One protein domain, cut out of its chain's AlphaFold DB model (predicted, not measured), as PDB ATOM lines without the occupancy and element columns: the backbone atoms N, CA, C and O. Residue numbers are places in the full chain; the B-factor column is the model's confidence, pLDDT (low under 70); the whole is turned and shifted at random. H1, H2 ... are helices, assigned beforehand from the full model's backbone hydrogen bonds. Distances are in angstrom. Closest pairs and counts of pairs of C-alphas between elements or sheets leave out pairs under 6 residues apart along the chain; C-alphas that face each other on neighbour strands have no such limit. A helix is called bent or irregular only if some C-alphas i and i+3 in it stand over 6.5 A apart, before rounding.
ATOM      1  N   ILE A  46      -4.102  24.277  -9.087       95.81
ATOM      2  CA  ILE A  46      -3.515  25.333  -9.924       95.81
ATOM      3  C   ILE A  46      -2.267  24.857 -10.685       95.81
ATOM      4  O   ILE A  46      -2.018  25.309 -11.795       95.81
ATOM      5  N   ARG A  47      -1.497  23.918 -10.116       96.31
ATOM      6  CA  ARG A  47      -0.300  23.366 -10.766       96.31
ATOM      7  C   ARG A  47      -0.665  22.515 -11.978       96.31
ATOM      8  O   ARG A  47      -0.037  22.671 -13.016       96.31
ATOM      9  N   GLU A  48      -1.689  21.674 -11.850       96.69
ATOM     10  CA  GLU A  48      -2.208  20.868 -12.962       96.69
ATOM     11  C   GLU A  48      -2.790  21.763 -14.059       96.69
ATOM     12  O   GLU A  48      -2.481  21.573 -15.227       96.69
ATOM     13  N   LEU A  49      -3.549  22.802 -13.694       95.88
ATOM     14  CA  LEU A  49      -4.076  23.764 -14.668       95.88
ATOM     15  C   LEU A  49      -2.955  24.480 -15.439       95.88
ATOM     16  O   LEU A  49      -3.037  24.610 -16.659       95.88
ATOM     17  N   ILE A  50      -1.901  24.924 -14.746       95.56
ATOM     18  CA  ILE A  50      -0.735  25.548 -15.385       95.56
ATOM     19  C   ILE A  50      -0.038  24.561 -16.327       95.56
ATOM     20  O   ILE A  50       0.231  24.923 -17.469       95.56
ATOM     21  N   ALA A  51       0.197  23.322 -15.884       95.75
ATOM     22  CA  ALA A  51       0.819  22.289 -16.709       95.75
ATOM     23  C   ALA A  51       0.005  22.015 -17.986       95.75
ATOM     24  O   ALA A  51       0.562  22.058 -19.081       95.75
ATOM     25  N   ASN A  52      -1.318  21.861 -17.862       92.75
ATOM     26  CA  ASN A  52      -2.218  21.666 -19.002       92.75
ATOM     27  C   ASN A  52      -2.187  22.865 -19.962       92.75
ATOM     28  O   ASN A  52      -2.149  22.696 -21.177       92.75
ATOM     29  N   SER A  53      -2.174  24.094 -19.430       93.44
ATOM     30  CA  SER A  53      -2.050  25.309 -20.245       93.44
ATOM     31  C   SER A  53      -0.710  25.385 -20.980       93.44
ATOM     32  O   SER A  53      -0.653  25.990 -22.052       93.44
ATOM     33  N   ASP A  54       0.360  24.833 -20.411       91.69
ATOM     34  CA  ASP A  54       1.690  24.824 -21.016       91.69
ATOM     35  C   ASP A  54       1.847  23.744 -22.088       91.69
ATOM     36  O   ASP A  54       2.492  23.997 -23.105       91.69
ATOM     37  N   GLU A  55       1.172  22.609 -21.917       91.88
ATOM     38  CA  GLU A  55       1.092  21.531 -22.907       91.88
ATOM     39  C   GLU A  55       0.358  21.956 -24.191       91.88
ATOM     40  O   GLU A  55       0.603  21.407 -25.266       91.88
ATOM     41  N   MET A  56      -0.480  23.000 -24.128       87.38
ATOM     42  CA  MET A  56      -1.028  23.641 -25.324       87.38
ATOM     43  C   MET A  56       0.117  24.278 -26.133       87.38
ATOM     44  O   MET A  56       0.496  25.435 -25.911       87.38
ATOM     45  N   GLY A  57       0.641  23.536 -27.116       80.62
ATOM     46  CA  GLY A  57       1.726  23.932 -28.032       80.62
ATOM     47  C   GLY A  57       1.406  25.111 -28.966       80.62
ATOM     48  O   GLY A  57       2.134  25.380 -29.919       80.62
ATOM     49  N   LEU A  58       0.317  25.831 -28.701       88.88
ATOM     50  CA  LEU A  58      -0.173  26.969 -29.464       88.88
ATOM     51  C   LEU A  58       0.337  28.273 -28.865       88.88
ATOM     52  O   LEU A  58       0.257  28.485 -27.659       88.88
ATOM     53  N   ARG A  59       0.779  29.207 -29.705       88.19
ATOM     54  CA  ARG A  59       1.068  30.569 -29.236       88.19
ATOM     55  C   ARG A  59      -0.232  31.293 -28.921       88.19
ATOM     56  O   ARG A  59      -1.138  31.330 -29.753       88.19
ATOM     57  N   PHE A  60      -0.310  31.897 -27.741       88.81
ATOM     58  CA  PHE A  60      -1.449  32.737 -27.402       88.81
ATOM     59  C   PHE A  60      -1.302  34.067 -28.152       88.81
ATOM     60  O   PHE A  60      -0.182  34.574 -28.265       88.81
ATOM     61  N   PRO A  61      -2.401  34.693 -28.620       89.00
ATOM     62  CA  PRO A  61      -2.338  36.037 -29.198       89.00
ATOM     63  C   PRO A  61      -1.675  37.049 -28.253       89.00
ATOM     64  O   PRO A  61      -1.006  37.980 -28.690       89.00
ATOM     65  N   ASN A  62      -1.843  36.837 -26.946       91.88
ATOM     66  CA  ASN A  62      -1.122  37.537 -25.900       91.88
ATOM     67  C   ASN A  62      -0.749  36.546 -24.786       91.88
ATOM     68  O   ASN A  62      -1.614  36.059 -24.056       91.88
ATOM     69  N   GLU A  63       0.549  36.275 -24.645       92.88
ATOM     70  CA  GLU A  63       1.095  35.325 -23.667       92.88
ATOM     71  C   GLU A  63       0.806  35.712 -22.212       92.88
ATOM     72  O   GLU A  63       0.861  34.850 -21.340       92.88
ATOM     73  N   ARG A  64       0.422  36.965 -21.925       92.38
ATOM     74  CA  ARG A  64      -0.026  37.357 -20.583       92.38
ATOM     75  C   ARG A  64      -1.193  36.495 -20.101       92.38
ATOM     76  O   ARG A  64      -1.271  36.247 -18.909       92.38
ATOM     77  N   TYR A  65      -2.070  36.026 -20.993       90.25
ATOM     78  CA  TYR A  65      -3.229  35.194 -20.636       90.25
ATOM     79  C   TYR A  65      -2.902  33.712 -20.418       90.25
ATOM     80  O   TYR A  65      -3.766  32.966 -19.965       90.25
ATOM     81  N   ARG A  66      -1.670  33.270 -20.698       93.62
ATOM     82  CA  ARG A  66      -1.238  31.911 -20.364       93.62
ATOM     83  C   ARG A  66      -1.160  31.763 -18.846       93.62
ATOM     84  O   ARG A  66      -0.645  32.658 -18.173       93.62
ATOM     85  N   LEU A  67      -1.638  30.643 -18.297       94.69
ATOM     86  CA  LEU A  67      -1.834  30.517 -16.845       94.69
ATOM     87  C   LEU A  67      -0.541  30.689 -16.038       94.69
ATOM     88  O   LEU A  67      -0.569  31.341 -15.000       94.69
ATOM     89  N   ARG A  68       0.608  30.214 -16.540       94.31
ATOM     90  CA  ARG A  68       1.923  30.428 -15.896       94.31
ATOM     91  C   ARG A  68       2.323  31.902 -15.737       94.31
ATOM     92  O   ARG A  68       3.156  32.214 -14.894       94.31
ATOM     93  N   ASN A  69       1.763  32.794 -16.556       95.31
ATOM     94  CA  ASN A  69       2.074  34.226 -16.565       95.31
ATOM     95  C   ASN A  69       1.063  35.048 -15.744       95.31
ATOM     96  O   ASN A  69       1.178  36.274 -15.672       95.31
ATOM     97  N   GLN A  70       0.064  34.396 -15.141       95.38
ATOM     98  CA  GLN A  70      -0.906  35.039 -14.262       95.38
ATOM     99  C   GLN A  70      -0.301  35.283 -12.868       95.38
ATOM    100  O   GLN A  70       0.499  34.481 -12.387       95.38
ATOM    101  N   PRO A  71      -0.652  36.395 -12.195       95.81
ATOM    102  CA  PRO A  71      -0.121  36.687 -10.870       95.81
ATOM    103  C   PRO A  71      -0.654  35.687  -9.827       95.81
ATOM    104  O   PRO A  71      -1.833  35.337  -9.873       95.81
ATOM    105  N   PRO A  72       0.131  35.317  -8.796       95.69
ATOM    106  CA  PRO A  72      -0.325  34.393  -7.752       95.69
ATOM    107  C   PRO A  72      -1.626  34.800  -7.046       95.69
ATOM    108  O   PRO A  72      -2.367  33.946  -6.562       95.69
ATOM    109  N   SER A  73      -1.934  36.100  -7.012       95.25
ATOM    110  CA  SER A  73      -3.173  36.635  -6.446       95.25
ATOM    111  C   SER A  73      -4.438  36.252  -7.226       95.25
ATOM    112  O   SER A  73      -5.516  36.268  -6.632       95.25
ATOM    113  N   SER A  74      -4.347  35.883  -8.511       93.38
ATOM    114  CA  SER A  74      -5.499  35.430  -9.310       93.38
ATOM    115  C   SER A  74      -5.738  33.919  -9.238       93.38
ATOM    116  O   SER A  74      -6.819  33.457  -9.604       93.38
ATOM    117  N   HIS A  75      -4.781  33.142  -8.717       94.25
ATOM    118  CA  HIS A  75      -4.867  31.678  -8.649       94.25
ATOM    119  C   HIS A  75      -6.138  31.147  -7.960       94.25
ATOM    120  O   HIS A  75      -6.700  30.173  -8.467       94.25
ATOM    121  N   PRO A  76      -6.637  31.742  -6.852       93.12
ATOM    122  CA  PRO A  76      -7.885  31.283  -6.243       93.12
ATOM    123  C   PRO A  76      -9.090  31.411  -7.183       93.12
ATOM    124  O   PRO A  76      -9.871  30.471  -7.285       93.12
ATOM    125  N   SER A  77      -9.203  32.530  -7.908       92.00
ATOM    126  CA  SER A  77     -10.291  32.761  -8.869       92.00
ATOM    127  C   SER A  77     -10.179  31.856 -10.093       92.00
ATOM    128  O   SER A  77     -11.175  31.273 -10.494       92.00
ATOM    129  N   ILE A  78      -8.971  31.645 -10.628       93.56
ATOM    130  CA  ILE A  78      -8.745  30.698 -11.735       93.56
ATOM    131  C   ILE A  78      -9.186  29.285 -11.337       93.56
ATOM    132  O   ILE A  78      -9.836  28.591 -12.117       93.56
ATOM    133  N   LYS A  79      -8.847  28.853 -10.116       93.06
ATOM    134  CA  LYS A  79      -9.251  27.538  -9.608       93.06
ATOM    135  C   LYS A  79     -10.769  27.439  -9.464       93.06
ATOM    136  O   LYS A  79     -11.338  26.428  -9.859       93.06
ATOM    137  N   GLU A  80     -11.406  28.469  -8.906       91.19
ATOM    138  CA  GLU A  80     -12.864  28.541  -8.774       91.19
ATOM    139  C   GLU A  80     -13.547  28.446 -10.146       91.19
ATOM    140  O   GLU A  80     -14.378  27.561 -10.357       91.19
ATOM    141  N   GLU A  81     -13.128  29.278 -11.100       91.94
ATOM    142  CA  GLU A  81     -13.645  29.293 -12.468       91.94
ATOM    143  C   GLU A  81     -13.491  27.933 -13.136       91.94
ATOM    144  O   GLU A  81     -14.487  27.358 -13.561       91.94
ATOM    145  N   ALA A  82     -12.279  27.371 -13.150       91.81
ATOM    146  CA  ALA A  82     -12.007  26.076 -13.767       91.81
ATOM    147  C   ALA A  82     -12.820  24.938 -13.129       91.81
ATOM    148  O   ALA A  82     -13.331  24.073 -13.834       91.81
ATOM    149  N   SER A  83     -12.968  24.944 -11.799       90.00
ATOM    150  CA  SER A  83     -13.733  23.921 -11.072       90.00
ATOM    151  C   SER A  83     -15.246  24.033 -11.246       90.00
ATOM    152  O   SER A  83     -15.964  23.082 -10.951       90.00
ATOM    153  N   SER A  84     -15.728  25.191 -11.697       89.81
ATOM    154  CA  SER A  84     -17.151  25.466 -11.881       89.81
ATOM    155  C   SER A  84     -17.598  25.428 -13.340       89.81
ATOM    156  O   SER A  84     -18.775  25.670 -13.607       89.81
ATOM    157  N   VAL A  85     -16.683  25.131 -14.271       89.31
ATOM    158  CA  VAL A  85     -17.017  24.954 -15.685       89.31
ATOM    159  C   VAL A  85     -18.028  23.823 -15.827       89.31
ATOM    160  O   VAL A  85     -17.788  22.707 -15.368       89.31
TER     161      VAL A  85
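AT A GLANCE: This is residues 46 to 85 of the 273 residues of an uncharacterized protein of Lutzomyia longipalpis (UniProt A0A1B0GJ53). Look for two helices set about perpendicular, the beginning of H1 near H2, with a wide loop, residues 56 to 71, swinging away from the far end of H1 and folding back to where H2 begins. Within that loop, residues 57 to 64 stick out. The printed part has 40 residues with two named helices, H1 then H2, and no named strand; it is all helix and compact, with a radius of gyration of the C-alphas of 10.1 A and spans of 25 by 17 by 16 A.

IN THESE COORDINATES: Find C-alpha 72 at (-0.325, 34.393, -7.752); from there H2, residues 72 to 83, runs 17.3 A to C-alpha 83 at (-13.733, 23.921, -11.072). H2 is irregular: C-alphas 73 and 76 are 7.1 A apart. H1, residues 46 to 55, starts at C-alpha 46 at (-3.515, 25.333, -9.924) and is 14.3 A long.

HOW THE PARTS SIT: H2, with residues 75 to 79 alone, only just touches H1, with 3 pairs of C-alphas within 8 A; the closest C-alphas, of Ile 46 and Lys 79, are 6.2 A apart. Their lines are about perpendicular, at 82 degrees. In H1 every O i to N i+4 pair is within hydrogen-bond range; in H2, 6 of 8 are.

THE WHOLE: The C-alphas farthest apart, of Arg 59 and Ser 84, are 25.7 A apart. The link from H1 to H2 is long, 16 residues. The printed part has no cut, and no printed residue is under 70 in pLDDT.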